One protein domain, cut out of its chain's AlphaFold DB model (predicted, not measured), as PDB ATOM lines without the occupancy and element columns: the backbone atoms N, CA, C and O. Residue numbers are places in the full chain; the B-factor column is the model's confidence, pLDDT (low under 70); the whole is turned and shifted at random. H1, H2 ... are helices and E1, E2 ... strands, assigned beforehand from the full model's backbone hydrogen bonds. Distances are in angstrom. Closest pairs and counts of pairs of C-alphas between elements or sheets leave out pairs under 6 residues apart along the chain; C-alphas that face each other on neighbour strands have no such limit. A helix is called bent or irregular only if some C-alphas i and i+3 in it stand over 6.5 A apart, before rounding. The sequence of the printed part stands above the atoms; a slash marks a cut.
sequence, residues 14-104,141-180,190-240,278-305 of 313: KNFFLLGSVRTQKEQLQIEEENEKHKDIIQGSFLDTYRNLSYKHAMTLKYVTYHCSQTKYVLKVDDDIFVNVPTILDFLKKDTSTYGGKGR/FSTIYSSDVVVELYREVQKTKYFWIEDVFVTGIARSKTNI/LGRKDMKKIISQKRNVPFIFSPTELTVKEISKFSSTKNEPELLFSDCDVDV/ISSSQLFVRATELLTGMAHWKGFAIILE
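Overview. This is residues 14 to 104, 141 to 180, 190 to 240 and 278 to 305 of the 313 residues of a protein of Abscondita terminalis (UniProt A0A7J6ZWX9). A strongly twisted sheet of five strands curls round the long helix H2, with H4 and H5 packed on H2 and H1 covering the sheet's other face at E2 and E1. H7 and H8 lie side by side in a second, helical part with H6 beside H7 and long loops round them; residues 93 to 98 stick out. The 210 printed residues run E1 H1 E2 H2 E3 H3 E4 H4 H5 H6 H7 H8 E5; the sheet's order is E2 E1 E5 E3 E4, mixed, and the class is mixed, helices and strands. The whole is compact, with a radius of gyration of the C-alphas of 17.4 A and spans of 50 by 48 by 33 A.

Arrangement. Begin at E1, residues 14 to 21: look for its parallel neighbour E2, residues 41 to 47, at N 44 and O 19, 2.7 A, and its antiparallel neighbour E5, residues 300 to 304, at N 16 and O 301, 2.9 A. E5 is antiparallel to E3, residues 73 to 77, with N 75 and O 302 2.8 A apart; E3 is antiparallel to E4, residues 142 to 146, with N 74 and O 145 2.9 A apart. H1, residues 25 to 38, lies over E2 and E1 at a height over the sheet of 10.1 A; E1, H1, E2 form a strand-helix-strand unit, two parallel neighbour strands joined through a helix, with a right-handed crossover. The sheet curls round H2, residues 50 to 67, which is irregular: C-alphas 51 and 54 are 7.4 A apart. E2, H2, E3 form a split unit, with E1 and E5 between its strands, also right-handed. H3, residues 85 to 93, only grazes the sheet. H4, residues 147 to 157, on the opposite face from H1, touches residues 58 to 65 of H2; their closest C-alphas, Leu 61 and Tyr 154, are 5.5 A apart. H5, residues 166 to 177, touches H2, closest at C-alphas 166 and 54, 4.1 A. H6, residues 192 to 199, touches H7, residues 216 to 224, closest at C-alphas 199 and 222, 6.0 A. H7 touches H8, residues 281 to 290, closest at C-alphas 220 and 281, 5.7 A, at a shallow tilt of 9 degrees, opposite ways. Every O i to N i+4 pair is within hydrogen-bond range in H1, H3, H4, H6, H7 and H8; 12 of 14 are in H2 and 5 of 8 in H5.

Along the chain. Find C-alpha 14 at (35.135, -14.358, -20.253); E1 runs 22.5 A from there. H1 is 19.8 A long, and H2 runs 25.7 A from C-alpha 50 at (10.288, -17.139, -15.713). E5 ends at C-alpha 304, (33.890, -10.947, -25.407).

Size, cuts and confidence. The farthest C-alphas, Lys 159 and Lys 202, are 50.2 A apart. Look for three cuts: C-alphas 104 and 141 are 17.5 A apart, 180 and 190 25.7 A, 240 and 278 22.5 A. Of the links printed whole, H6 to H7 is long. Mean pLDDT of the printed part is 75.5; residues 94 to 101, 201 to 205, 223 to 240 and 278 to 305 are under 70.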
ATOM      1  N   LYS A  14      35.473 -13.940 -21.607       75.56
ATOM      2  CA  LYS A  14      35.135 -14.358 -20.253       75.56
ATOM      3  C   LYS A  14      33.667 -14.752 -20.190       75.56
ATOM      4  O   LYS A  14      32.802 -14.007 -20.648       75.56
ATOM      5  N   ASN A  15      33.387 -15.908 -19.610       76.19
ATOM      6  CA  ASN A  15      32.031 -16.421 -19.462       76.19
ATOM      7  C   ASN A  15      31.505 -16.127 -18.060       76.19
ATOM      8  O   ASN A  15      32.269 -16.164 -17.099       76.19
ATOM      9  N   PHE A  16      30.209 -15.839 -17.960       81.19
ATOM     10  CA  PHE A  16      29.520 -15.701 -16.686       81.19
ATOM     11  C   PHE A  16      28.143 -16.361 -16.718       81.19
ATOM     12  O   PHE A  16      27.338 -16.105 -17.621       81.19
ATOM     13  N   PHE A  17      27.834 -17.135 -15.681       81.12
ATOM     14  CA  PHE A  17      26.514 -17.703 -15.436       81.12
ATOM     15  C   PHE A  17      25.673 -16.749 -14.584       81.12
ATOM     16  O   PHE A  17      26.122 -16.240 -13.563       81.12
ATOM     17  N   LEU A  18      24.444 -16.465 -15.021       82.31
ATOM     18  CA  LEU A  18      23.600 -15.423 -14.428       82.31
ATOM     19  C   LEU A  18      22.416 -16.030 -13.689       82.31
ATOM     20  O   LEU A  18      21.487 -16.558 -14.310       82.31
ATOM     21  N   LEU A  19      22.402 -15.879 -12.369       85.19
ATOM     22  CA  LEU A  19      21.438 -16.536 -11.490       85.19
ATOM     23  C   LEU A  19      20.606 -15.539 -10.704       85.19
ATOM     24  O   LEU A  19      21.035 -14.421 -10.443       85.19
ATOM     25  N   GLY A  20      19.397 -15.942 -10.336       85.94
ATOM     26  CA  GLY A  20      18.661 -15.322  -9.241       85.94
ATOM     27  C   GLY A  20      18.888 -16.062  -7.920       85.94
ATOM     28  O   GLY A  20      19.627 -17.042  -7.832       85.94
ATOM     29  N   SER A  21      18.197 -15.618  -6.879       88.56
ATOM     30  CA  SER A  21      18.095 -16.345  -5.623       88.56
ATOM     31  C   SER A  21      17.240 -17.601  -5.802       88.56
ATOM     32  O   SER A  21      16.235 -17.596  -6.522       88.56
ATOM     33  N   VAL A  22      17.596 -18.659  -5.085       88.06
ATOM     34  CA  VAL A  22      16.863 -19.931  -5.041       88.06
ATOM     35  C   VAL A  22      15.967 -20.012  -3.800       88.06
ATOM     36  O   VAL A  22      16.010 -19.139  -2.934       88.06
ATOM     37  N   ARG A  23      15.080 -21.015  -3.728       88.94
ATOM     38  CA  ARG A  23      14.124 -21.138  -2.608       88.94
ATOM     39  C   ARG A  23      14.674 -21.938  -1.445       88.94
ATOM     40  O   ARG A  23      14.223 -21.746  -0.319       88.94
ATOM     41  N   THR A  24      15.566 -22.880  -1.724       90.19
ATOM     42  CA  THR A  24      16.044 -23.817  -0.716       90.19
ATOM     43  C   THR A  24      17.497 -23.543  -0.370       90.19
ATOM     44  O   THR A  24      18.315 -23.226  -1.229       90.19
ATOM     45  N   GLN A  25      17.831 -23.726   0.906       90.19
ATOM     46  CA  GLN A  25      19.212 -23.628   1.371       90.19
ATOM     47  C   GLN A  25      20.113 -24.659   0.681       90.19
ATOM     48  O   GLN A  25      21.265 -24.369   0.398       90.19
ATOM     49  N   LYS A  26      19.577 -25.845   0.361       89.88
ATOM     50  CA  LYS A  26      20.309 -26.878  -0.377       89.88
ATOM     51  C   LYS A  26      20.763 -26.380  -1.751       89.88
ATOM     52  O   LYS A  26      21.925 -26.551  -2.085       89.88
ATOM     53  N   GLU A  27      19.863 -25.777  -2.530       85.62
ATOM     54  CA  GLU A  27      20.214 -25.213  -3.841       85.62
ATOM     55  C   GLU A  27      21.241 -24.080  -3.696       85.62
ATOM     56  O   GLU A  27      22.161 -23.988  -4.499       85.62
ATOM     57  N   GLN A  28      21.113 -23.245  -2.659       89.44
ATOM     58  CA  GLN A  28      22.033 -22.130  -2.431       89.44
ATOM     59  C   GLN A  28      23.444 -22.624  -2.082       89.44
ATOM     60  O   GLN A  28      24.410 -22.126  -2.646       89.44
ATOM     61  N   LEU A  29      23.561 -23.653  -1.237       87.50
ATOM     62  CA  LEU A  29      24.846 -24.287  -0.922       87.50
ATOM     63  C   LEU A  29      25.510 -24.882  -2.170       87.50
ATOM     64  O   LEU A  29      26.709 -24.727  -2.357       87.50
ATOM     65  N   GLN A  30      24.736 -25.508  -3.061       86.25
ATOM     66  CA  GLN A  30      25.273 -26.036  -4.322       86.25
ATOM     67  C   GLN A  30      25.809 -24.926  -5.237       86.25
ATOM     68  O   GLN A  30      26.814 -25.127  -5.911       86.25
ATOM     69  N   ILE A  31      25.144 -23.767  -5.263       82.94
ATOM     70  CA  ILE A  31      25.605 -22.585  -6.005       82.94
ATOM     71  C   ILE A  31      26.897 -22.036  -5.392       82.94
ATOM     72  O   ILE A  31      27.821 -21.691  -6.123       82.94
ATOM     73  N   GLU A  32      26.979 -21.967  -4.065       86.56
ATOM     74  CA  GLU A  32      28.166 -21.487  -3.352       86.56
ATOM     75  C   GLU A  32      29.373 -22.405  -3.579       86.56
ATOM     76  O   GLU A  32      30.437 -21.914  -3.949       86.56
ATOM     77  N   GLU A  33      29.199 -23.724  -3.458       87.12
ATOM     78  CA  GLU A  33      30.241 -24.725  -3.738       87.12
ATOM     79  C   GLU A  33      30.734 -24.664  -5.195       87.12
ATOM     80  O   GLU A  33      31.928 -24.810  -5.470       87.12
ATOM     81  N   GLU A  34      29.826 -24.438  -6.149       83.50
ATOM     82  CA  GLU A  34      30.174 -24.267  -7.561       83.50
ATOM     83  C   GLU A  34      30.993 -22.987  -7.763       83.50
ATOM     84  O   GLU A  34      32.097 -23.033  -8.321       83.50
ATOM     85  N   ASN A  35      30.510 -21.869  -7.217       83.44
ATOM     86  CA  ASN A  35      31.154 -20.574  -7.383       83.44
ATOM     87  C   ASN A  35      32.503 -20.524  -6.649       83.44
ATOM     88  O   ASN A  35      33.428 -19.827  -7.069       83.44
ATOM     89  N   GLU A  36      32.663 -21.273  -5.555       86.06
ATOM     90  CA  GLU A  36      33.947 -21.470  -4.882       86.06
ATOM     91  C   GLU A  36      35.010 -22.061  -5.802       86.06
ATOM     92  O   GLU A  36      36.177 -21.673  -5.714       86.06
ATOM     93  N   LYS A  37      34.596 -22.932  -6.721       82.00
ATOM     94  CA  LYS A  37      35.481 -23.621  -7.648       82.00
ATOM     95  C   LYS A  37      35.706 -22.860  -8.955       82.00
ATOM     96  O   LYS A  37      36.830 -22.869  -9.452       82.00
ATOM     97  N   HIS A  38      34.664 -22.246  -9.512       77.19
ATOM     98  CA  HIS A  38      34.681 -21.729 -10.887       77.19
ATOM     99  C   HIS A  38      34.725 -20.201 -10.992       77.19
ATOM    100  O   HIS A  38      35.325 -19.674 -11.929       77.19
ATOM    101  N   LYS A  39      34.218 -19.475  -9.985       82.19
ATOM    102  CA  LYS A  39      34.309 -18.005  -9.883       82.19
ATOM    103  C   LYS A  39      33.715 -17.244 -11.079       82.19
ATOM    104  O   LYS A  39      34.151 -16.129 -11.388       82.19
ATOM    105  N   ASP A  40      32.714 -17.823 -11.728       77.38
ATOM    106  CA  ASP A  40      32.042 -17.313 -12.924       77.38
ATOM    107  C   ASP A  40      30.516 -17.165 -12.746       77.38
ATOM    108  O   ASP A  40      29.817 -16.810 -13.697       77.38
ATOM    109  N   ILE A  41      29.981 -17.323 -11.530       82.44
ATOM    110  CA  ILE A  41      28.569 -17.046 -11.219       82.44
ATOM    111  C   ILE A  41      28.368 -15.584 -10.829       82.44
ATOM    112  O   ILE A  41      29.007 -15.084  -9.916       82.44
ATOM    113  N   ILE A  42      27.388 -14.919 -11.440       84.69
ATOM    114  CA  ILE A  42      26.825 -13.644 -10.977       84.69
ATOM    115  C   ILE A  42      25.411 -13.920 -10.465       84.69
ATOM    116  O   ILE A  42      24.512 -14.239 -11.253       84.69
ATOM    117  N   GLN A  43      25.193 -13.750  -9.160       87.81
ATOM    118  CA  GLN A  43      23.904 -14.021  -8.527       87.81
ATOM    119  C   GLN A  43      23.166 -12.729  -8.136       87.81
ATOM    120  O   GLN A  43      23.686 -11.845  -7.463       87.81
ATOM    121  N   GLY A  44      21.912 -12.616  -8.563       86.81
ATOM    122  CA  GLY A  44      21.025 -11.503  -8.261       86.81
ATOM    123  C   GLY A  44      20.117 -11.777  -7.070       86.81
ATOM    124  O   GLY A  44      19.639 -12.890  -6.860       86.81
ATOM    125  N   SER A  45      19.774 -10.722  -6.332       88.94
ATOM    126  CA  SER A  45      18.896 -10.777  -5.156       88.94
ATOM    127  C   SER A  45      17.396 -10.842  -5.501       88.94
ATOM    128  O   SER A  45      16.572 -10.191  -4.855       88.94
ATOM    129  N   PHE A  46      17.021 -11.560  -6.561       87.75
ATOM    130  CA  PHE A  46      15.634 -11.755  -6.991       87.75
ATOM    131  C   PHE A  46      15.369 -13.237  -7.227       87.75
ATOM    132  O   PHE A  46      16.219 -13.934  -7.768       87.75
ATOM    133  N   LEU A  47      14.172 -13.715  -6.885       90.50
ATOM    134  CA  LEU A  47      13.837 -15.127  -7.055       90.50
ATOM    135  C   LEU A  47      13.917 -15.548  -8.529       90.50
ATOM    136  O   LEU A  47      13.220 -14.964  -9.368       90.50
ATOM    137  N   ASP A  48      14.702 -16.584  -8.826       84.88
ATOM    138  CA  ASP A  48      14.913 -17.055 -10.194       84.88
ATOM    139  C   ASP A  48      13.671 -17.783 -10.733       84.88
ATOM    140  O   ASP A  48      13.343 -18.911 -10.361       84.88
ATOM    141  N   THR A  49      12.906 -17.084 -11.570       87.12
ATOM    142  CA  THR A  49      11.659 -17.581 -12.161       87.12
ATOM    143  C   THR A  49      11.473 -16.999 -13.553       87.12
ATOM    144  O   THR A  49      11.941 -15.896 -13.835       87.12
ATOM    145  N   TYR A  50      10.671 -17.663 -14.393       84.12
ATOM    146  CA  TYR A  50      10.288 -17.139 -15.713       84.12
ATOM    147  C   TYR A  50       9.758 -15.706 -15.673       84.12
ATOM    148  O   TYR A  50      10.066 -14.906 -16.553       84.12
ATOM    149  N   ARG A  51       8.963 -15.366 -14.649       89.25
ATOM    150  CA  ARG A  51       8.421 -14.014 -14.517       89.25
ATOM    151  C   ARG A  51       9.480 -12.985 -14.165       89.25
ATOM    152  O   ARG A  51       9.207 -11.835 -14.453       89.25
ATOM    153  N   ASN A  52      10.621 -13.374 -13.597       90.44
ATOM    154  CA  ASN A  52      11.699 -12.486 -13.150       90.44
ATOM    155  C   ASN A  52      12.920 -12.474 -14.083       90.44
ATOM    156  O   ASN A  52      13.891 -11.781 -13.786       90.44
ATOM    157  N   LEU A  53      12.879 -13.158 -15.232       89.62
ATOM    158  CA  LEU A  53      13.974 -13.129 -16.216       89.62
ATOM    159  C   LEU A  53      14.329 -11.702 -16.661       89.62
ATOM    160  O   LEU A  53      15.485 -11.398 -16.931       89.62
ATOM    161  N   SER A  54      13.357 -10.790 -16.650       92.69
ATOM    162  CA  SER A  54      13.583  -9.370 -16.936       92.69
ATOM    163  C   SER A  54      14.554  -8.705 -15.952       92.69
ATOM    164  O   SER A  54      15.379  -7.891 -16.363       92.69
ATOM    165  N   TYR A  55      14.514  -9.086 -14.669       91.75
ATOM    166  CA  TYR A  55      15.508  -8.644 -13.687       91.75
ATOM    167  C   TYR A  55      16.877  -9.262 -13.957       91.75
ATOM    168  O   TYR A  55      17.881  -8.566 -13.830       91.75
ATOM    169  N   LYS A  56      16.924 -10.526 -14.394       88.19
ATOM    170  CA  LYS A  56      18.169 -11.203 -14.774       88.19
ATOM    171  C   LYS A  56      18.863 -10.509 -15.942       88.19
ATOM    172  O   LYS A  56      20.044 -10.202 -15.839       88.19
ATOM    173  N   HIS A  57      18.136 -10.157 -17.001       91.88
ATOM    174  CA  HIS A  57      18.726  -9.416 -18.117       91.88
ATOM    175  C   HIS A  57      19.128  -7.990 -17.715       91.88
ATOM    176  O   HIS A  57      20.216  -7.533 -18.058       91.88
ATOM    177  N   ALA A  58      18.313  -7.294 -16.912       93.12
ATOM    178  CA  ALA A  58      18.702  -5.995 -16.363       93.12
ATOM    179  C   ALA A  58      19.982  -6.083 -15.508       93.12
ATOM    180  O   ALA A  58      20.832  -5.195 -15.584       93.12
ATOM    181  N   MET A  59      20.143  -7.164 -14.735       91.31
ATOM    182  CA  MET A  59      21.355  -7.466 -13.974       91.31
ATOM    183  C   MET A  59      22.554  -7.704 -14.893       91.31
ATOM    184  O   MET A  59      23.616  -7.158 -14.613       91.31
ATOM    185  N   THR A  60      22.394  -8.423 -16.008       89.06
ATOM    186  CA  THR A  60      23.451  -8.571 -17.024       89.06
ATOM    187  C   THR A  60      23.927  -7.215 -17.527       89.06
ATOM    188  O   THR A  60      25.121  -6.925 -17.493       89.06
ATOM    189  N   LEU A  61      22.992  -6.355 -17.952       92.56
ATOM    190  CA  LEU A  61      23.330  -5.033 -18.478       92.56
ATOM    191  C   LEU A  61      24.005  -4.163 -17.406       92.56
ATOM    192  O   LEU A  61      24.991  -3.481 -17.692       92.56
ATOM    193  N   LYS A  62      23.508  -4.220 -16.161       91.31
ATOM    194  CA  LYS A  62      24.108  -3.547 -15.002       91.31
ATOM    195  C   LYS A  62      25.541  -4.018 -14.774       91.31
ATOM    196  O   LYS A  62      26.437  -3.186 -14.666       91.31
ATOM    197  N   TYR A  63      25.748  -5.330 -14.689       89.00
ATOM    198  CA  TYR A  63      27.044  -5.909 -14.364       89.00
ATOM    199  C   TYR A  63      28.088  -5.509 -15.401       89.00
ATOM    200  O   TYR A  63      29.129  -4.966 -15.046       89.00
ATOM    201  N   VAL A  64      27.764  -5.660 -16.688       87.38
ATOM    202  CA  VAL A  64      28.640  -5.224 -17.783       87.38
ATOM    203  C   VAL A  64      28.951  -3.731 -17.674       87.38
ATOM    204  O   VAL A  64      30.113  -3.345 -17.758       87.38
ATOM    205  N   THR A  65      27.927  -2.897 -17.452       88.31
ATOM    206  CA  THR A  65      28.082  -1.435 -17.371       88.31
ATOM    207  C   THR A  65      29.084  -1.016 -16.292       88.31
ATOM    208  O   THR A  65      29.870  -0.098 -16.521       88.31
ATOM    209  N   TYR A  66      29.061  -1.664 -15.123       87.25
ATOM    210  CA  TYR A  66      29.893  -1.267 -13.982       87.25
ATOM    211  C   TYR A  66      31.211  -2.038 -13.859       87.25
ATOM    212  O   TYR A  66      32.173  -1.484 -13.332       87.25
ATOM    213  N   HIS A  67      31.276  -3.282 -14.336       85.38
ATOM    214  CA  HIS A  67      32.415  -4.178 -14.097       85.38
ATOM    215  C   HIS A  67      33.179  -4.572 -15.365       85.38
ATOM    216  O   HIS A  67      34.325  -5.000 -15.269       85.38
ATOM    217  N   CYS A  68      32.594  -4.390 -16.552       82.25
ATOM    218  CA  CYS A  68      33.214  -4.752 -17.828       82.25
ATOM    219  C   CYS A  68      33.242  -3.569 -18.805       82.25
ATOM    220  O   CYS A  68      32.973  -3.732 -19.992       82.25
ATOM    221  N   SER A  69      33.573  -2.366 -18.332       76.38
ATOM    222  CA  SER A  69      33.529  -1.137 -19.144       76.38
ATOM    223  C   SER A  69      34.446  -1.150 -20.376       76.38
ATOM    224  O   SER A  69      34.185  -0.427 -21.335       76.38
ATOM    225  N   GLN A  70      35.495  -1.977 -20.369       77.50
ATOM    226  CA  GLN A  70      36.445  -2.130 -21.477       77.50
ATOM    227  C   GLN A  70      36.032  -3.214 -22.486       77.50
ATOM    228  O   GLN A  70      36.726  -3.406 -23.485       77.50
ATOM    229  N   THR A  71      34.921  -3.924 -22.256       79.38
ATOM    230  CA  THR A  71      34.476  -4.952 -23.198       79.38
ATOM    231  C   THR A  71      34.025  -4.348 -24.518       79.38
ATOM    232  O   THR A  71      33.467  -3.249 -24.542       79.38
ATOM    233  N   LYS A  72      34.255  -5.058 -25.626       82.06
ATOM    234  CA  LYS A  72      33.770  -4.620 -26.941       82.06
ATOM    235  C   LYS A  72      32.376  -5.152 -27.219       82.06
ATOM    236  O   LYS A  72      31.506  -4.381 -27.635       82.06
ATOM    237  N   TYR A  73      32.163  -6.440 -26.948       84.69
ATOM    238  CA  TYR A  73      30.904  -7.109 -27.226       84.69
ATOM    239  C   TYR A  73      30.435  -7.962 -26.055       84.69
ATOM    240  O   TYR A  73      31.211  -8.623 -25.374       84.69
ATOM    241  N   VAL A  74      29.121  -8.007 -25.882       87.62
ATOM    242  CA  VAL A  74      28.459  -8.913 -24.948       87.62
ATOM    243  C   VAL A  74      27.530  -9.809 -25.731       87.62
ATOM    244  O   VAL A  74      26.659  -9.325 -26.450       87.62
ATOM    245  N   LEU A  75      27.691 -11.112 -25.570       87.88
ATOM    246  CA  LEU A  75      26.792 -12.122 -26.090       87.88
ATOM    247  C   LEU A  75      25.938 -12.665 -24.939       87.88
ATOM    248  O   LEU A  75      26.432 -13.357 -24.057       87.88
ATOM    249  N   LYS A  76      24.634 -12.394 -24.968       90.50
ATOM    250  CA  LYS A  76      23.644 -13.078 -24.124       90.50
ATOM    251  C   LYS A  76      23.135 -14.299 -24.868       90.50
ATOM    252  O   LYS A  76      22.703 -14.160 -26.012       90.50
ATOM    253  N   VAL A  77      23.125 -15.457 -24.218       85.50
ATOM    254  CA  VAL A  77      22.644 -16.721 -24.795       85.50
ATOM    255  C   VAL A  77      21.939 -17.572 -23.749       85.50
ATOM    256  O   VAL A  77      22.296 -17.524 -22.579       85.50
ATOM    257  N   ASP A  78      20.920 -18.325 -24.154       83.38
ATOM    258  CA  ASP A  78      20.282 -19.314 -23.279       83.38
ATOM    259  C   ASP A  78      21.162 -20.575 -23.148       83.38
ATOM    260  O   ASP A  78      21.992 -20.869 -24.004       83.38
ATOM    261  N   ASP A  79      20.977 -21.332 -22.070       78.12
ATOM    262  CA  ASP A  79      21.680 -22.588 -21.766       78.12
ATOM    263  C   ASP A  79      21.204 -23.783 -22.609       78.12
ATOM    264  O   ASP A  79      21.846 -24.830 -22.625       78.12
ATOM    265  N   ASP A  80      20.119 -23.618 -23.365       77.56
ATOM    266  CA  ASP A  80      19.537 -24.626 -24.255       77.56
ATOM    267  C   ASP A  80      19.923 -24.443 -25.739       77.56
ATOM    268  O   ASP A  80      19.270 -25.000 -26.635       77.56
ATOM    269  N   ILE A  81      21.002 -23.693 -26.007       77.75
ATOM    270  CA  ILE A  81      21.610 -23.514 -27.332       77.75
ATOM    271  C   ILE A  81      23.119 -23.781 -27.323       77.75
ATOM    272  O   ILE A  81      23.814 -23.615 -26.328       77.75
ATOM    273  N   PHE A  82      23.645 -24.147 -28.487       80.00
ATOM    274  CA  PHE A  82      25.071 -24.241 -28.759       80.00
ATOM    275  C   PHE A  82      25.539 -23.021 -29.561       80.00
ATOM    276  O   PHE A  82      24.911 -22.639 -30.557       80.00
ATOM    277  N   VAL A  83      26.682 -22.454 -29.163       77.81
ATOM    278  CA  VAL A  83      27.367 -21.377 -29.889       77.81
ATOM    279  C   VAL A  83      28.691 -21.898 -30.432       77.81
ATOM    280  O   VAL A  83      29.480 -22.510 -29.718       77.81
ATOM    281  N   ASN A  84      28.945 -21.619 -31.702       79.75
ATOM    282  CA  ASN A  84      30.227 -21.841 -32.345       79.75
ATOM    283  C   ASN A  84      31.153 -20.651 -32.043       79.75
ATOM    284  O   ASN A  84      31.133 -19.644 -32.760       79.75
ATOM    285  N   VAL A  85      31.909 -20.767 -30.945       76.06
ATOM    286  CA  VAL A  85      32.775 -19.704 -30.410       76.06
ATOM    287  C   VAL A  85      33.824 -19.227 -31.427       76.06
ATOM    288  O   VAL A  85      33.859 -18.020 -31.679       76.06
ATOM    289  N   PRO A  86      34.584 -20.104 -32.115       75.12
ATOM    290  CA  PRO A  86      35.531 -19.656 -33.139       75.12
ATOM    291  C   PRO A  86      34.869 -18.799 -34.224       75.12
ATOM    292  O   PRO A  86      35.342 -17.719 -34.569       75.12
ATOM    293  N   THR A  87      33.699 -19.227 -34.716       78.25
ATOM    294  CA  THR A  87      33.004 -18.512 -35.798       78.25
ATOM    295  C   THR A  87      32.450 -17.158 -35.354       78.25
ATOM    296  O   THR A  87      32.474 -16.218 -36.149       78.25
ATOM    297  N   ILE A  88      31.954 -17.015 -34.116       78.62
ATOM    298  CA  ILE A  88      31.518 -15.698 -33.625       78.62
ATOM    299  C   ILE A  88      32.704 -14.776 -33.338       78.62
ATOM    300  O   ILE A  88      32.618 -13.588 -33.644       78.62
ATOM    301  N   LEU A  89      33.819 -15.300 -32.824       76.38
ATOM    302  CA  LEU A  89      35.037 -14.514 -32.641       76.38
ATOM    303  C   LEU A  89      35.548 -13.998 -33.988       76.38
ATOM    304  O   LEU A  89      35.766 -12.800 -34.127       76.38
ATOM    305  N   ASP A  90      35.631 -14.848 -35.011       76.38
ATOM    306  CA  ASP A  90      36.002 -14.436 -36.371       76.38
ATOM    307  C   ASP A  90      35.010 -13.446 -36.991       76.38
ATOM    308  O   ASP A  90      35.396 -12.559 -37.759       76.38
ATOM    309  N   PHE A  91      33.719 -13.598 -36.686       78.25
ATOM    310  CA  PHE A  91      32.675 -12.678 -37.127       78.25
ATOM    311  C   PHE A  91      32.845 -11.285 -36.504       78.25
ATOM    312  O   PHE A  91      32.673 -10.291 -37.207       78.25
ATOM    313  N   LEU A  92      33.217 -11.209 -35.222       76.31
ATOM    314  CA  LEU A  92      33.353  -9.955 -34.471       76.31
ATOM    315  C   LEU A  92      34.739  -9.301 -34.599       76.31
ATOM    316  O   LEU A  92      34.822  -8.074 -34.584       76.31
ATOM    317  N   LYS A  93      35.814 -10.089 -34.763       71.44
ATOM    318  CA  LYS A  93      37.201  -9.613 -34.957       71.44
ATOM    319  C   LYS A  93      37.391  -8.854 -36.264       71.44
ATOM    320  O   LYS A  93      38.298  -8.034 -36.375       71.44
ATOM    321  N   LYS A  94      36.560  -9.127 -37.270       65.88
ATOM    322  CA  LYS A  94      36.558  -8.373 -38.525       65.88
ATOM    323  C   LYS A  94      35.994  -6.981 -38.241       65.88
ATOM    324  O   LYS A  94      34.810  -6.730 -38.449       65.88
ATOM    325  N   ASP A  95      36.873  -6.086 -37.790       48.97
ATOM    326  CA  ASP A  95      36.643  -4.654 -37.522       48.97
ATOM    327  C   ASP A  95      36.150  -3.891 -38.781       48.97
ATOM    328  O   ASP A  95      35.687  -2.759 -38.717       48.97
ATOM    329  N   THR A  96      36.189  -4.552 -39.947       43.47
ATOM    330  CA  THR A  96      35.648  -4.121 -41.248       43.47
ATOM    331  C   THR A  96      34.289  -4.738 -41.609       43.47
ATOM    332  O   THR A  96      33.752  -4.464 -42.685       43.47
ATOM    333  N   SER A  97      33.707  -5.588 -40.759       50.66
ATOM    334  CA  SER A  97      32.355  -6.099 -40.981       50.66
ATOM    335  C   SER A  97      31.340  -4.966 -40.796       50.66
ATOM    336  O   SER A  97      31.507  -4.094 -39.946       50.66
ATOM    337  N   THR A  98      30.231  -4.990 -41.537       54.12
ATOM    338  CA  THR A  98      29.120  -4.026 -41.368       54.12
ATOM    339  C   THR A  98      28.518  -4.016 -39.954       54.12
ATOM    340  O   THR A  98      27.693  -3.156 -39.639       54.12
ATOM    341  N   TYR A  99      28.924  -4.967 -39.110       54.34
ATOM    342  CA  TYR A  99      28.439  -5.227 -37.761       54.34
ATOM    343  C   TYR A  99      29.485  -4.978 -36.671       54.34
ATOM    344  O   TYR A  99      29.132  -5.041 -35.496       54.34
ATOM    345  N   GLY A 100      30.731  -4.667 -37.044       59.06
ATOM    346  CA  GLY A 100      31.750  -4.210 -36.113       59.06
ATOM    347  C   GLY A 100      31.443  -2.797 -35.600       59.06
ATOM    348  O   GLY A 100      30.877  -1.969 -36.324       59.06
ATOM    349  N   GLY A 101      31.785  -2.516 -34.342       67.75
ATOM    350  CA  GLY A 101      31.796  -1.165 -33.774       67.75
ATOM    351  C   GLY A 101      30.622  -0.800 -32.856       67.75
ATOM    352  O   GLY A 101      29.880  -1.649 -32.368       67.75
ATOM    353  N   LYS A 102      30.505   0.506 -32.587       79.12
ATOM    354  CA  LYS A 102      29.511   1.127 -31.692       79.12
ATOM    355  C   LYS A 102      28.086   1.059 -32.256       79.12
ATOM    356  O   LYS A 102      27.891   1.000 -33.470       79.12
ATOM    357  N   GLY A 103      27.085   1.117 -31.380       86.50
ATOM    358  CA  GLY A 103      25.668   1.197 -31.738       86.50
ATOM    359  C   GLY A 103      25.090  -0.101 -32.304       86.50
ATOM    360  O   GLY A 103      24.155  -0.059 -33.107       86.50
ATOM    361  N   ARG A 104      25.657  -1.262 -31.951       87.44
ATOM    362  CA  ARG A 104      25.290  -2.558 -32.534       87.44
ATOM    363  C   ARG A 104      24.491  -3.410 -31.562       87.44
ATOM    364  O   ARG A 104      24.922  -3.703 -30.453       87.44
ATOM    365  N   PHE A 141      16.681 -16.291 -27.105       85.19
ATOM    366  CA  PHE A 141      17.733 -17.303 -27.000       85.19
ATOM    367  C   PHE A 141      19.146 -16.795 -27.334       85.19
ATOM    368  O   PHE A 141      20.117 -17.429 -26.937       85.19
ATOM    369  N   SER A 142      19.296 -15.685 -28.071       87.69
ATOM    370  CA  SER A 142      20.617 -15.089 -28.328       87.69
ATOM    371  C   SER A 142      20.537 -13.609 -28.705       87.69
ATOM    372  O   SER A 142      19.675 -13.198 -29.486       87.69
ATOM    373  N   THR A 143      21.453 -12.789 -28.195       91.06
ATOM    374  CA  THR A 143      21.628 -11.392 -28.620       91.06
ATOM    375  C   THR A 143      23.069 -10.944 -28.397       91.06
ATOM    376  O   THR A 143      23.647 -11.225 -27.352       91.06
ATOM    377  N   ILE A 144      23.637 -10.232 -29.370       90.44
ATOM    378  CA  ILE A 144      24.950  -9.587 -29.253       90.44
ATOM    379  C   ILE A 144      24.737  -8.082 -29.103       90.44
ATOM    380  O   ILE A 144      23.986  -7.484 -29.876       90.44
ATOM    381  N   TYR A 145      25.433  -7.472 -28.155       91.06
ATOM    382  CA  TYR A 145      25.457  -6.034 -27.917       91.06
ATOM    383  C   TYR A 145      26.877  -5.508 -28.093       91.06
ATOM    384  O   TYR A 145      27.823  -6.150 -27.639       91.06
ATOM    385  N   SER A 146      27.035  -4.323 -28.673       89.75
ATOM    386  CA  SER A 146      28.218  -3.509 -28.413       89.75
ATOM    387  C   SER A 146      28.123  -2.888 -27.014       89.75
ATOM    388  O   SER A 146      27.033  -2.665 -26.482       89.75
ATOM    389  N   SER A 147      29.265  -2.609 -26.392       86.94
ATOM    390  CA  SER A 147      29.302  -2.108 -25.010       86.94
ATOM    391  C   SER A 147      28.530  -0.796 -24.798       86.94
ATOM    392  O   SER A 147      27.801  -0.649 -23.819       86.94
ATOM    393  N   ASP A 148      28.570   0.130 -25.757       90.38
ATOM    394  CA  ASP A 148      27.800   1.379 -25.698       90.38
ATOM    395  C   ASP A 148      26.278   1.151 -25.727       90.38
ATOM    396  O   ASP A 148      25.541   1.822 -25.000       90.38
ATOM    397  N   VAL A 149      25.818   0.147 -26.483       94.56
ATOM    398  CA  VAL A 149      24.415  -0.289 -26.492       94.56
ATOM    399  C   VAL A 149      24.011  -0.848 -25.134       94.56
ATOM    400  O   VAL A 149      22.921  -0.534 -24.662       94.56
ATOM    401  N   VAL A 150      24.872  -1.636 -24.479       93.56
ATOM    402  CA  VAL A 150      24.591  -2.162 -23.132       93.56
ATOM    403  C   VAL A 150      24.351  -1.022 -22.142       93.56
ATOM    404  O   VAL A 150      23.360  -1.044 -21.408       93.56
ATOM    405  N   VAL A 151      25.212  -0.003 -22.159       93.00
ATOM    406  CA  VAL A 151      25.113   1.155 -21.260       93.00
ATOM    407  C   VAL A 151      23.840   1.964 -21.526       93.00
ATOM    408  O   VAL A 151      23.124   2.326 -20.588       93.00
ATOM    409  N   GLU A 152      23.538   2.264 -22.791       96.56
ATOM    410  CA  GLU A 152      22.331   3.008 -23.162       96.56
ATOM    411  C   GLU A 152      21.059   2.227 -22.802       96.56
ATOM    412  O   GLU A 152      20.141   2.780 -22.190       96.56
ATOM    413  N   LEU A 153      21.034   0.924 -23.088       97.12
ATOM    414  CA  LEU A 153      19.890   0.071 -22.795       97.12
ATOM    415  C   LEU A 153      19.676  -0.096 -21.288       97.12
ATOM    416  O   LEU A 153      18.541  -0.014 -20.825       97.12
ATOM    417  N   TYR A 154      20.747  -0.237 -20.500       96.38
ATOM    418  CA  TYR A 154      20.657  -0.281 -19.040       96.38
ATOM    419  C   TYR A 154      20.035   0.998 -18.459       96.38
ATOM    420  O   TYR A 154      19.207   0.938 -17.544       96.38
ATOM    421  N   ARG A 155      20.395   2.173 -18.992       97.50
ATOM    422  CA  ARG A 155      19.798   3.455 -18.575       97.50
ATOM    423  C   ARG A 155      18.306   3.517 -18.882       97.50
ATOM    424  O   ARG A 155      17.557   4.061 -18.073       97.50
ATOM    425  N   GLU A 156      17.872   2.979 -20.019       98.38
ATOM    426  CA  GLU A 156      16.459   3.014 -20.410       98.38
ATOM    427  C   GLU A 156      15.613   1.947 -19.705       98.38
ATOM    428  O   GLU A 156      14.470   2.209 -19.321       98.38
ATOM    429  N   VAL A 157      16.179   0.766 -19.443       97.25
ATOM    430  CA  VAL A 157      15.533  -0.290 -18.647       97.25
ATOM    431  C   VAL A 157      15.168   0.223 -17.252       97.25
ATOM    432  O   VAL A 157      14.059  -0.028 -16.790       97.25
ATOM    433  N   GLN A 158      16.037   1.015 -16.616       95.69
ATOM    434  CA  GLN A 158      15.771   1.606 -15.295       95.69
ATOM    435  C   GLN A 158      14.589   2.590 -15.277       95.69
ATOM    436  O   GLN A 158      13.967   2.784 -14.235       95.69
ATOM    437  N   LYS A 159      14.269   3.210 -16.417       97.12
ATOM    438  CA  LYS A 159      13.166   4.179 -16.560       97.12
ATOM    439  C   LYS A 159      11.888   3.535 -17.090       97.12
ATOM    440  O   LYS A 159      10.811   4.132 -17.049       97.12
ATOM    441  N   THR A 160      11.995   2.331 -17.641       96.19
ATOM    442  CA  THR A 160      10.887   1.653 -18.298       96.19
ATOM    443  C   THR A 160      10.085   0.845 -17.291       96.19
ATOM    444  O   THR A 160      10.623   0.043 -16.533       96.19
ATOM    445  N   LYS A 161       8.758   1.030 -17.311       95.38
ATOM    446  CA  LYS A 161       7.837   0.223 -16.509       95.38
ATOM    447  C   LYS A 161       8.083  -1.260 -16.779       95.38
ATOM    448  O   LYS A 161       8.029  -1.694 -17.927       95.38
ATOM    449  N   TYR A 162       8.296  -2.004 -15.701       95.44
ATOM    450  CA  TYR A 162       8.535  -3.437 -15.723       95.44
ATOM    451  C   TYR A 162       7.541  -4.204 -16.605       95.44
ATOM    452  O   TYR A 162       6.324  -4.006 -16.515       95.44
ATOM    453  N   PHE A 163       8.070  -5.136 -17.392       96.25
ATOM    454  CA  PHE A 163       7.315  -6.140 -18.126       96.25
ATOM    455  C   PHE A 163       8.029  -7.482 -17.979       96.25
ATOM    456  O   PHE A 163       9.248  -7.507 -17.957       96.25
ATOM    457  N   TRP A 164       7.296  -8.585 -17.816       93.06
ATOM    458  CA  TRP A 164       7.885  -9.842 -17.335       93.06
ATOM    459  C   TRP A 164       8.541 -10.692 -18.431       93.06
ATOM    460  O   TRP A 164       9.439 -11.477 -18.131       93.06
ATOM    461  N   ILE A 165       8.108 -10.538 -19.686       94.12
ATOM    462  CA  ILE A 165       8.710 -11.230 -20.827       94.12
ATOM    463  C   ILE A 165      10.013 -10.502 -21.169       94.12
ATOM    464  O   ILE A 165       9.982  -9.417 -21.743       94.12
ATOM    465  N   GLU A 166      11.132 -11.095 -20.761       93.62
ATOM    466  CA  GLU A 166      12.478 -10.506 -20.753       93.62
ATOM    467  C   GLU A 166      12.902  -9.889 -22.085       93.62
ATOM    468  O   GLU A 166      13.258  -8.707 -22.139       93.62
ATOM    469  N   ASP A 167      12.789 -10.656 -23.163       93.62
ATOM    470  CA  ASP A 167      13.277 -10.258 -24.477       93.62
ATOM    471  C   ASP A 167      12.422  -9.133 -25.079       93.62
ATOM    472  O   ASP A 167      12.951  -8.143 -25.598       93.62
ATOM    473  N   VAL A 168      11.101  -9.214 -24.899       96.25
ATOM    474  CA  VAL A 168      10.152  -8.138 -25.213       96.25
ATOM    475  C   VAL A 168      10.412  -6.898 -24.359       96.25
ATOM    476  O   VAL A 168      10.344  -5.786 -24.878       96.25
ATOM    477  N   PHE A 169      10.691  -7.046 -23.065       97.44
ATOM    478  CA  PHE A 169      10.907  -5.925 -22.153       97.44
ATOM    479  C   PHE A 169      12.174  -5.147 -22.511       97.44
ATOM    480  O   PHE A 169      12.104  -3.943 -22.765       97.44
ATOM    481  N   VAL A 170      13.316  -5.835 -22.567       97.00
ATOM    482  CA  VAL A 170      14.628  -5.205 -22.729       97.00
ATOM    483  C   VAL A 170      14.865  -4.817 -24.188       97.00
ATOM    484  O   VAL A 170      15.015  -3.638 -24.503       97.00
ATOM    485  N   THR A 171      14.822  -5.781 -25.110       97.06
ATOM    486  CA  THR A 171      15.180  -5.542 -26.523       97.06
ATOM    487  C   THR A 171      14.012  -5.032 -27.374       97.06
ATOM    488  O   THR A 171      14.210  -4.609 -28.514       97.06
ATOM    489  N   GLY A 172      12.793  -5.046 -26.831       97.25
ATOM    490  CA  GLY A 172      11.596  -4.485 -27.453       97.25
ATOM    491  C   GLY A 172      11.209  -3.131 -26.864       97.25
ATOM    492  O   GLY A 172      11.452  -2.094 -27.475       97.25
ATOM    493  N   ILE A 173      10.564  -3.142 -25.697       97.56
ATOM    494  CA  ILE A 173       9.929  -1.977 -25.068       97.56
ATOM    495  C   ILE A 173      10.969  -0.926 -24.680       97.56
ATOM    496  O   ILE A 173      10.836   0.216 -25.116       97.56
ATOM    497  N   ALA A 174      11.992  -1.284 -23.898       98.12
ATOM    498  CA  ALA A 174      13.015  -0.329 -23.469       98.12
ATOM    499  C   ALA A 174      13.806   0.191 -24.679       98.12
ATOM    500  O   ALA A 174      13.841   1.393 -24.918       98.12
ATOM    501  N   ARG A 175      14.317  -0.710 -25.527       97.69
ATOM    502  CA  ARG A 175      14.993  -0.336 -26.781       97.69
ATOM    503  C   ARG A 175      14.155   0.580 -27.684       97.69
ATOM    504  O   ARG A 175      14.700   1.479 -28.304       97.69
ATOM    505  N   SER A 176      12.838   0.388 -27.785       96.88
ATOM    506  CA  SER A 176      11.992   1.226 -28.658       96.88
ATOM    507  C   SER A 176      11.946   2.707 -28.264       96.88
ATOM    508  O   SER A 176      11.469   3.523 -29.046       96.88
ATOM    509  N   LYS A 177      12.440   3.048 -27.071       97.75
ATOM    510  CA  LYS A 177      12.560   4.418 -26.566       97.75
ATOM    511  C   LYS A 177      13.966   5.001 -26.742       97.75
ATOM    512  O   LYS A 177      14.226   6.105 -26.273       97.75
ATOM    513  N   THR A 178      14.866   4.263 -27.383       97.12
ATOM    514  CA  THR A 178      16.235   4.684 -27.689       97.12
ATOM    515  C   THR A 178      16.448   4.753 -29.203       97.12
ATOM    516  O   THR A 178      15.563   4.403 -29.985       97.12
ATOM    517  N   ASN A 179      17.644   5.167 -29.633       95.12
ATOM    518  CA  ASN A 179      18.030   5.165 -31.051       95.12
ATOM    519  C   ASN A 179      18.691   3.842 -31.493       95.12
ATOM    520  O   ASN A 179      19.284   3.762 -32.570       95.12
ATOM    521  N   ILE A 180      18.602   2.793 -30.667       95.00
ATOM    522  CA  ILE A 180      19.238   1.499 -30.924       95.00
ATOM    523  C   ILE A 180      18.422   0.702 -31.952       95.00
ATOM    524  O   ILE A 180      17.256   0.346 -31.728       95.00
ATOM    525  N   LEU A 190      21.514 -21.804 -37.362       86.25
ATOM    526  CA  LEU A 190      21.368 -23.134 -37.929       86.25
ATOM    527  C   LEU A 190      19.953 -23.680 -37.695       86.25
ATOM    528  O   LEU A 190      19.454 -23.704 -36.573       86.25
ATOM    529  N   GLY A 191      19.314 -24.202 -38.742       86.38
ATOM    530  CA  GLY A 191      18.037 -24.911 -38.617       86.38
ATOM    531  C   GLY A 191      18.199 -26.363 -38.143       86.38
ATOM    532  O   GLY A 191      19.196 -27.022 -38.446       86.38
ATOM    533  N   ARG A 192      17.177 -26.940 -37.479       86.94
ATOM    534  CA  ARG A 192      17.220 -28.345 -36.995       86.94
ATOM    535  C   ARG A 192      17.505 -29.368 -38.101       86.94
ATOM    536  O   ARG A 192      18.153 -30.380 -37.844       86.94
ATOM    537  N   LYS A 193      17.036 -29.123 -39.330       85.38
ATOM    538  CA  LYS A 193      17.315 -30.000 -40.481       85.38
ATOM    539  C   LYS A 193      18.803 -30.015 -40.830       85.38
ATOM    540  O   LYS A 193      19.343 -31.085 -41.093       85.38
ATOM    541  N   ASP A 194      19.459 -28.859 -40.808       83.38
ATOM    542  CA  ASP A 194      20.874 -28.744 -41.161       83.38
ATOM    543  C   ASP A 194      21.782 -29.208 -40.022       83.38
ATOM    544  O   ASP A 194      22.760 -29.902 -40.286       83.38
ATOM    545  N   MET A 195      21.386 -28.998 -38.761       83.31
ATOM    546  CA  MET A 195      22.049 -29.606 -37.598       83.31
ATOM    547  C   MET A 195      22.133 -31.134 -37.719       83.31
ATOM    548  O   MET A 195      23.205 -31.712 -37.562       83.31
ATOM    549  N   LYS A 196      21.037 -31.806 -38.102       82.88
ATOM    550  CA  LYS A 196      21.035 -33.264 -38.332       82.88
ATOM    551  C   LYS A 196      21.964 -33.692 -39.481       82.88
ATOM    552  O   LYS A 196      22.559 -34.769 -39.420       82.88
ATOM    553  N   LYS A 197      22.111 -32.867 -40.525       82.06
ATOM    554  CA  LYS A 197      23.049 -33.131 -41.635       82.06
ATOM    555  C   LYS A 197      24.510 -32.988 -41.196       82.06
ATOM    556  O   LYS A 197      25.332 -33.796 -41.618       82.06
ATOM    557  N   ILE A 198      24.815 -32.008 -40.341       78.00
ATOM    558  CA  ILE A 198      26.154 -31.828 -39.757       78.00
ATOM    559  C   ILE A 198      26.504 -33.025 -38.867       78.00
ATOM    560  O   ILE A 198      27.553 -33.628 -39.057       78.00
ATOM    561  N   ILE A 199      25.593 -33.437 -37.976       76.44
ATOM    562  CA  ILE A 199      25.795 -34.593 -37.079       76.44
ATOM    563  C   ILE A 199      26.039 -35.891 -37.862       76.44
ATOM    564  O   ILE A 199      26.791 -36.756 -37.428       76.44
ATOM    565  N   SER A 200      25.409 -36.044 -39.029       78.56
ATOM    566  CA  SER A 200      25.621 -37.207 -39.903       78.56
ATOM    567  C   SER A 200      26.858 -37.090 -40.807       78.56
ATOM    568  O   SER A 200      26.999 -37.898 -41.721       78.56
ATOM    569  N   GLN A 201      27.739 -36.108 -40.564       67.81
ATOM    570  CA  GLN A 201      28.983 -35.836 -41.305       67.81
ATOM    571  C   GLN A 201      28.787 -35.579 -42.809       67.81
ATOM    572  O   GLN A 201      29.706 -35.727 -43.609       67.81
ATOM    573  N   LYS A 202      27.586 -35.155 -43.224       60.25
ATOM    574  CA  LYS A 202      27.250 -34.974 -44.648       60.25
ATOM    575  C   LYS A 202      27.535 -33.572 -45.186       60.25
ATOM    576  O   LYS A 202      27.388 -33.353 -46.388       60.25
ATOM    577  N   ARG A 203      27.852 -32.591 -44.330       64.38
ATOM    578  CA  ARG A 203      28.050 -31.193 -44.751       64.38
ATOM    579  C   ARG A 203      28.750 -30.354 -43.682       64.38
ATOM    580  O   ARG A 203      28.395 -30.457 -42.512       64.38
ATOM    581  N   ASN A 204      29.646 -29.458 -44.098       67.44
ATOM    582  CA  ASN A 204      30.150 -28.369 -43.260       67.44
ATOM    583  C   ASN A 204      29.454 -27.063 -43.678       67.44
ATOM    584  O   ASN A 204      29.579 -26.640 -44.825       67.44
ATOM    585  N   VAL A 205      28.666 -26.463 -42.786       69.88
ATOM    586  CA  VAL A 205      27.978 -25.182 -43.023       69.88
ATOM    587  C   VAL A 205      28.448 -24.211 -41.938       69.88
ATOM    588  O   VAL A 205      28.452 -24.622 -40.775       69.88
ATOM    589  N   PRO A 206      28.866 -22.976 -42.271       75.06
ATOM    590  CA  PRO A 206      29.189 -21.974 -41.263       75.06
ATOM    591  C   PRO A 206      27.915 -21.562 -40.517       75.06
ATOM    592  O   PRO A 206      26.886 -21.291 -41.133       75.06
ATOM    593  N   PHE A 207      27.979 -21.541 -39.191       83.12
ATOM    594  CA  PHE A 207      26.904 -21.092 -38.311       83.12
ATOM    595  C   PHE A 207      27.522 -20.531 -37.030       83.12
ATOM    596  O   PHE A 207      28.611 -20.957 -36.643       83.12
ATOM    597  N   ILE A 208      26.810 -19.624 -36.367       80.38
ATOM    598  CA  ILE A 208      27.154 -19.148 -35.025       80.38
ATOM    599  C   ILE A 208      26.277 -19.843 -33.990       80.38
ATOM    600  O   ILE A 208      26.791 -20.377 -33.017       80.38
ATOM    601  N   PHE A 209      24.964 -19.883 -34.212       85.81
ATOM    602  CA  PHE A 209      24.004 -20.384 -33.230       85.81
ATOM    603  C   PHE A 209      23.297 -21.636 -33.733       85.81
ATOM    604  O   PHE A 209      22.899 -21.715 -34.899       85.81
ATOM    605  N   SER A 210      23.107 -22.611 -32.850       84.62
ATOM    606  CA  SER A 210      22.266 -23.778 -33.103       84.62
ATOM    607  C   SER A 210      20.765 -23.445 -33.001       84.62
ATOM    608  O   SER A 210      20.390 -22.336 -32.615       84.62
ATOM    609  N   PRO A 211      19.877 -24.416 -33.284       86.75
ATOM    610  CA  PRO A 211      18.494 -24.367 -32.812       86.75
ATOM    611  C   PRO A 211      18.408 -24.281 -31.280       86.75
ATOM    612  O   PRO A 211      19.353 -24.673 -30.600       86.75
ATOM    613  N   THR A 212      17.256 -23.839 -30.772       85.00
ATOM    614  CA  THR A 212      16.911 -23.761 -29.339       85.00
ATOM    615  C   THR A 212      16.341 -25.061 -28.795       85.00
ATOM    616  O   THR A 212      15.940 -25.935 -29.575       85.00
ATOM    617  N   GLU A 213      16.207 -25.137 -27.467       83.62
ATOM    618  CA  GLU A 213      15.634 -26.284 -26.750       83.62
ATOM    619  C   GLU A 213      16.414 -27.575 -27.058       83.62
ATOM    620  O   GLU A 213      15.840 -28.608 -27.427       83.62
ATOM    621  N   LEU A 214      17.745 -27.495 -27.022       78.69
ATOM    622  CA  LEU A 214      18.608 -28.661 -27.163       78.69
ATOM    623  C   LEU A 214      18.792 -29.362 -25.821       78.69
ATOM    624  O   LEU A 214      18.969 -28.739 -24.778       78.69
ATOM    625  N   THR A 215      18.803 -30.687 -25.863       80.00
ATOM    626  CA  THR A 215      19.197 -31.500 -24.713       80.00
ATOM    627  C   THR A 215      20.714 -31.515 -24.538       80.00
ATOM    628  O   THR A 215      21.470 -31.382 -25.502       80.00
ATOM    629  N   VAL A 216      21.161 -31.822 -23.319       72.62
ATOM    630  CA  VAL A 216      22.575 -32.087 -23.003       72.62
ATOM    631  C   VAL A 216      23.212 -33.044 -24.001       72.62
ATOM    632  O   VAL A 216      24.246 -32.752 -24.592       72.62
ATOM    633  N   LYS A 217      22.529 -34.160 -24.269       77.88
ATOM    634  CA  LYS A 217      22.990 -35.190 -25.204       77.88
ATOM    635  C   LYS A 217      23.111 -34.671 -26.636       77.88
ATOM    636  O   LYS A 217      24.049 -35.048 -27.336       77.88
ATOM    637  N   GLU A 218      22.170 -33.840 -27.088       78.94
ATOM    638  CA  GLU A 218      22.246 -33.214 -28.412       78.94
ATOM    639  C   GLU A 218      23.446 -32.277 -28.511       78.94
ATOM    640  O   GLU A 218      24.164 -32.345 -29.506       78.94
ATOM    641  N   ILE A 219      23.702 -31.464 -27.484       75.19
ATOM    642  CA  ILE A 219      24.827 -30.527 -27.477       75.19
ATOM    643  C   ILE A 219      26.161 -31.266 -27.418       75.19
ATOM    644  O   ILE A 219      27.036 -30.986 -28.237       75.19
ATOM    645  N   SER A 220      26.303 -32.272 -26.550       72.88
ATOM    646  CA  SER A 220      27.515 -33.098 -26.488       72.88
ATOM    647  C   SER A 220      27.793 -33.799 -27.818       72.88
ATOM    648  O   SER A 220      28.926 -33.799 -28.292       72.88
ATOM    649  N   LYS A 221      26.758 -34.361 -28.457       77.06
ATOM    650  CA  LYS A 221      26.891 -35.008 -29.768       77.06
ATOM    651  C   LYS A 221      27.254 -34.007 -30.861       77.06
ATOM    652  O   LYS A 221      28.065 -34.310 -31.729       77.06
ATOM    653  N   PHE A 222      26.634 -32.833 -30.847       72.06
ATOM    654  CA  PHE A 222      26.891 -31.802 -31.842       72.06
ATOM    655  C   PHE A 222      28.318 -31.260 -31.730       72.06
ATOM    656  O   PHE A 222      29.014 -31.172 -32.740       72.06
ATOM    657  N   SER A 223      28.772 -31.005 -30.503       67.44
ATOM    658  CA  SER A 223      30.138 -30.589 -30.209       67.44
ATOM    659  C   SER A 223      31.174 -31.622 -30.664       67.44
ATOM    660  O   SER A 223      32.128 -31.253 -31.340       67.44
ATOM    661  N   SER A 224      30.967 -32.912 -30.380       68.88
ATOM    662  CA  SER A 224      31.942 -33.956 -30.727       68.88
ATOM    663  C   SER A 224      32.037 -34.268 -32.222       68.88
ATOM    664  O   SER A 224      32.977 -34.930 -32.650       68.88
ATOM    665  N   THR A 225      31.081 -33.807 -33.039       66.56
ATOM    666  CA  THR A 225      31.126 -34.027 -34.496       66.56
ATOM    667  C   THR A 225      32.067 -33.042 -35.206       66.56
ATOM    668  O   THR A 225      32.401 -33.236 -36.376       66.56
ATOM    669  N   LYS A 226      32.482 -31.963 -34.538       59.22
ATOM    670  CA  LYS A 226      33.442 -30.997 -35.073       59.22
ATOM    671  C   LYS A 226      34.832 -31.366 -34.555       59.22
ATOM    672  O   LYS A 226      35.030 -31.448 -33.353       59.22
ATOM    673  N   ASN A 227      35.789 -31.559 -35.464       47.91
ATOM    674  CA  ASN A 227      37.201 -31.844 -35.154       47.91
ATOM    675  C   ASN A 227      37.942 -30.689 -34.439       47.91
ATOM    676  O   ASN A 227      39.154 -30.753 -34.290       47.91
ATOM    677  N   GLU A 228      37.231 -29.663 -33.980       45.03
ATOM    678  CA  GLU A 228      37.750 -28.610 -33.113       45.03
ATOM    679  C   GLU A 228      36.767 -28.451 -31.951       45.03
ATOM    680  O   GLU A 228      35.720 -27.810 -32.099       45.03
ATOM    681  N   PRO A 229      37.032 -29.097 -30.806       38.03
ATOM    682  CA  PRO A 229      36.231 -28.928 -29.614       38.03
ATOM    683  C   PRO A 229      36.675 -27.661 -28.879       38.03
ATOM    684  O   PRO A 229      37.094 -27.739 -27.732       38.03
ATOM    685  N   GLU A 230      36.539 -26.484 -29.486       43.31
ATOM    686  CA  GLU A 230      36.404 -25.270 -28.677       43.31
ATOM    687  C   GLU A 230      34.934 -25.164 -28.300       43.31
ATOM    688  O   GLU A 230      34.117 -24.496 -28.943       43.31
ATOM    689  N   LEU A 231      34.555 -25.948 -27.288       40.78
ATOM    690  CA  LEU A 231      33.287 -25.683 -26.647       40.78
ATOM    691  C   LEU A 231      33.373 -24.343 -25.944       40.78
ATOM    692  O   LEU A 231      34.417 -23.944 -25.446       40.78
ATOM    693  N   LEU A 232      32.197 -23.758 -25.802       41.56
ATOM    694  CA  LEU A 232      31.841 -22.625 -24.967       41.56
ATOM    695  C   LEU A 232      32.524 -22.492 -23.588       41.56
ATOM    696  O   LEU A 232      32.384 -21.449 -22.965       41.56
ATOM    697  N   PHE A 233      33.170 -23.548 -23.094       42.94
ATOM    698  CA  PHE A 233      33.645 -23.711 -21.725       42.94
ATOM    699  C   PHE A 233      35.114 -24.124 -21.618       42.94
ATOM    700  O   PHE A 233      35.577 -24.330 -20.502       42.94
ATOM    701  N   SER A 234      35.850 -24.302 -22.725       38.66
ATOM    702  CA  SER A 234      37.301 -24.138 -22.594       38.66
ATOM    703  C   SER A 234      37.508 -22.664 -22.317       38.66
ATOM    704  O   SER A 234      36.935 -21.837 -23.033       38.66
ATOM    705  N   ASP A 235      38.270 -22.355 -21.274       44.06
ATOM    706  CA  ASP A 235      38.824 -21.024 -21.076       44.06
ATOM    707  C   ASP A 235      39.240 -20.467 -22.435       44.06
ATOM    708  O   ASP A 235      39.752 -21.203 -23.280       44.06
ATOM    709  N   CYS A 236      38.886 -19.212 -22.684       49.44
ATOM    710  CA  CYS A 236      39.049 -18.526 -23.957       49.44
ATOM    711  C   CYS A 236      40.525 -18.284 -24.336       49.44
ATOM    712  O   CYS A 236      40.920 -17.149 -24.624       49.44
ATOM    713  N   ASP A 237      41.324 -19.342 -24.331       40.59
ATOM    714  CA  ASP A 237      42.703 -19.422 -24.766       40.59
ATOM    715  C   ASP A 237      42.704 -19.821 -26.236       40.59
ATOM    716  O   ASP A 237      42.933 -20.968 -26.612       40.59
ATOM    717  N   VAL A 238      42.435 -18.833 -27.086       36.91
ATOM    718  CA  VAL A 238      42.895 -18.899 -28.471       36.91
ATOM    719  C   VAL A 238      44.196 -18.109 -28.528       36.91
ATOM    720  O   VAL A 238      44.186 -16.905 -28.798       36.91
ATOM    721  N   ASP A 239      45.305 -18.785 -28.228       34.91
ATOM    722  CA  ASP A 239      46.648 -18.270 -28.494       34.91
ATOM    723  C   ASP A 239      46.890 -18.279 -30.011       34.91
ATOM    724  O   ASP A 239      46.781 -19.302 -30.693       34.91
ATOM    725  N   VAL A 240      47.174 -17.100 -30.561       32.66
ATOM    726  CA  VAL A 240      47.211 -16.808 -32.005       32.66
ATOM    727  C   VAL A 240      48.580 -17.150 -32.616       32.66
ATOM    728  O   VAL A 240      49.082 -16.408 -33.450       32.66
ATOM    729  N   ILE A 278      39.921 -33.216 -19.434       32.44
ATOM    730  CA  ILE A 278      38.471 -33.149 -19.312       32.44
ATOM    731  C   ILE A 278      38.029 -32.264 -20.464       32.44
ATOM    732  O   ILE A 278      38.110 -31.044 -20.380       32.44
ATOM    733  N   SER A 279      37.612 -32.888 -21.566       32.81
ATOM    734  CA  SER A 279      37.155 -32.133 -22.725       32.81
ATOM    735  C   SER A 279      36.008 -31.228 -22.288       32.81
ATOM    736  O   SER A 279      35.127 -31.657 -21.532       32.81
ATOM    737  N   SER A 280      35.984 -30.010 -22.811       33.59
ATOM    738  CA  SER A 280      35.022 -28.949 -22.508       33.59
ATOM    739  C   SER A 280      33.546 -29.362 -22.726       33.59
ATOM    740  O   SER A 280      32.620 -28.670 -22.310       33.59
ATOM    741  N   SER A 281      33.305 -30.543 -23.318       30.58
ATOM    742  CA  SER A 281      31.995 -31.188 -23.452       30.58
ATOM    743  C   SER A 281      31.446 -31.669 -22.114       30.58
ATOM    744  O   SER A 281      30.232 -31.703 -21.932       30.58
ATOM    745  N   GLN A 282      32.322 -31.949 -21.147       30.91
ATOM    746  CA  GLN A 282      31.936 -32.284 -19.783       30.91
ATOM    747  C   GLN A 282      31.508 -31.049 -18.980       30.91
ATOM    748  O   GLN A 282      30.740 -31.213 -18.049       30.91
ATOM    749  N   LEU A 283      31.923 -29.824 -19.334       35.19
ATOM    750  CA  LEU A 283      31.489 -28.594 -18.646       35.19
ATOM    751  C   LEU A 283      30.042 -28.199 -18.984       35.19
ATOM    752  O   LEU A 283      29.271 -27.895 -18.078       35.19
ATOM    753  N   PHE A 284      29.630 -28.328 -20.250       35.12
ATOM    754  CA  PHE A 284      28.221 -28.162 -20.635       35.12
ATOM    755  C   PHE A 284      27.322 -29.198 -19.950       35.12
ATOM    756  O   PHE A 284      26.263 -28.894 -19.405       35.12
ATOM    757  N   VAL A 285      27.786 -30.448 -19.944       36.09
ATOM    758  CA  VAL A 285      27.119 -31.549 -19.253       36.09
ATOM    759  C   VAL A 285      27.053 -31.273 -17.745       36.09
ATOM    760  O   VAL A 285      26.012 -31.512 -17.159       36.09
ATOM    761  N   ARG A 286      28.076 -30.662 -17.128       43.56
ATOM    762  CA  ARG A 286      28.135 -30.344 -15.685       43.56
ATOM    763  C   ARG A 286      27.154 -29.275 -15.222       43.56
ATOM    764  O   ARG A 286      26.471 -29.526 -14.234       43.56
ATOM    765  N   ALA A 287      27.053 -28.137 -15.913       37.91
ATOM    766  CA  ALA A 287      26.073 -27.102 -15.559       37.91
ATOM    767  C   ALA A 287      24.649 -27.664 -15.659       37.91
ATOM    768  O   ALA A 287      23.804 -27.426 -14.805       37.91
ATOM    769  N   THR A 288      24.402 -28.504 -16.661       36.91
ATOM    770  CA  THR A 288      23.074 -29.081 -16.848       36.91
ATOM    771  C   THR A 288      22.798 -30.276 -15.920       36.91
ATOM    772  O   THR A 288      21.672 -30.406 -15.459       36.91
ATOM    773  N   GLU A 289      23.783 -31.128 -15.595       36.62
ATOM    774  CA  GLU A 289      23.633 -32.326 -14.737       36.62
ATOM    775  C   GLU A 289      23.668 -32.030 -13.229       36.62
ATOM    776  O   GLU A 289      22.971 -32.707 -12.474       36.62
ATOM    777  N   LEU A 290      24.406 -31.011 -12.765       38.62
ATOM    778  CA  LEU A 290      24.331 -30.565 -11.362       38.62
ATOM    779  C   LEU A 290      22.979 -29.904 -11.040       38.62
ATOM    780  O   LEU A 290      22.575 -29.865  -9.879       38.62
ATOM    781  N   LEU A 291      22.271 -29.418 -12.066       44.62
ATOM    782  CA  LEU A 291      21.120 -28.524 -11.929       44.62
ATOM    783  C   LEU A 291      19.842 -29.050 -12.607       44.62
ATOM    784  O   LEU A 291      18.821 -28.352 -12.623       44.62
ATOM    785  N   THR A 292      19.844 -30.296 -13.110       34.28
ATOM    786  CA  THR A 292      18.634 -30.995 -13.579       34.28
ATOM    787  C   THR A 292      17.656 -31.180 -12.414       34.28
ATOM    788  O   THR A 292      17.683 -32.173 -11.694       34.28
ATOM    789  N   GLY A 293      16.798 -30.185 -12.215       34.47
ATOM    790  CA  GLY A 293      15.830 -30.110 -11.121       34.47
ATOM    791  C   GLY A 293      15.365 -28.682 -10.843       34.47
ATOM    792  O   GLY A 293      14.239 -28.478 -10.391       34.47
ATOM    793  N   MET A 294      16.178 -27.685 -11.192       41.91
ATOM    794  CA  MET A 294      15.838 -26.278 -11.015       41.91
ATOM    795  C   MET A 294      15.252 -25.743 -12.331       41.91
ATOM    796  O   MET A 294      15.945 -25.520 -13.313       41.91
ATOM    797  N   ALA A 295      13.932 -25.604 -12.408       34.50
ATOM    798  CA  ALA A 295      13.187 -25.501 -13.671       34.50
ATOM    799  C   ALA A 295      13.346 -24.188 -14.487       34.50
ATOM    800  O   ALA A 295      12.620 -23.998 -15.470       34.50
ATOM    801  N   HIS A 296      14.213 -23.248 -14.091       46.06
ATOM    802  CA  HIS A 296      14.151 -21.853 -14.569       46.06
ATOM    803  C   HIS A 296      15.498 -21.201 -14.917       46.06
ATOM    804  O   HIS A 296      15.600 -19.976 -14.938       46.06
ATOM    805  N   TRP A 297      16.514 -21.994 -15.244       49.88
ATOM    806  CA  TRP A 297      17.788 -21.482 -15.740       49.88
ATOM    807  C   TRP A 297      17.575 -21.149 -17.217       49.88
ATOM    808  O   TRP A 297      17.241 -22.005 -18.024       49.88
ATOM    809  N   LYS A 298      17.561 -19.854 -17.534       51.16
ATOM    810  CA  LYS A 298      17.590 -19.333 -18.900       51.16
ATOM    811  C   LYS A 298      18.505 -18.129 -18.897       51.16
ATOM    812  O   LYS A 298      18.216 -17.140 -18.219       51.16
ATOM    813  N   GLY A 299      19.583 -18.227 -19.659       48.16
ATOM    814  CA  GLY A 299      20.493 -17.122 -19.906       48.16
ATOM    815  C   GLY A 299      21.798 -17.216 -19.124       48.16
ATOM    816  O   GLY A 299      21.803 -17.202 -17.896       48.16
ATOM    817  N   PHE A 300      22.905 -17.204 -19.849       54.12
ATOM    818  CA  PHE A 300      24.228 -16.828 -19.371       54.12
ATOM    819  C   PHE A 300      24.800 -15.768 -20.333       54.12
ATOM    820  O   PHE A 300      24.291 -15.561 -21.443       54.12
ATOM    821  N   ALA A 301      25.802 -15.018 -19.879       54.56
ATOM    822  CA  ALA A 301      26.439 -13.978 -20.678       54.56
ATOM    823  C   ALA A 301      27.890 -14.360 -20.957       54.56
ATOM    824  O   ALA A 301      28.681 -14.577 -20.044       54.56
ATOM    825  N   ILE A 302      28.239 -14.399 -22.234       56.78
ATOM    826  CA  ILE A 302      29.616 -14.442 -22.701       56.78
ATOM    827  C   ILE A 302      30.042 -12.997 -22.944       56.78
ATOM    828  O   ILE A 302      29.474 -12.294 -23.783       56.78
ATOM    829  N   ILE A 303      31.039 -12.538 -22.203       57.22
ATOM    830  CA  ILE A 303      31.627 -11.213 -22.357       57.22
ATOM    831  C   ILE A 303      32.876 -11.370 -23.216       57.22
ATOM    832  O   ILE A 303      33.833 -12.044 -22.843       57.22
ATOM    833  N   LEU A 304      32.842 -10.792 -24.411       56.88
ATOM    834  CA  LEU A 304      33.890 -10.947 -25.407       56.88
ATOM    835  C   LEU A 304      34.818  -9.737 -25.326       56.88
ATOM    836  O   LEU A 304      34.402  -8.602 -25.582       56.88
ATOM    837  N   GLU A 305      36.083 -10.014 -25.015       59.69
ATOM    838  CA  GLU A 305      37.172  -9.048 -24.870       59.69
ATOM    839  C   GLU A 305      37.060  -8.159 -23.612       59.69
ATOM    840  O   GLU A 305      35.982  -7.688 -23.254       59.69
TER     841      GLU A 305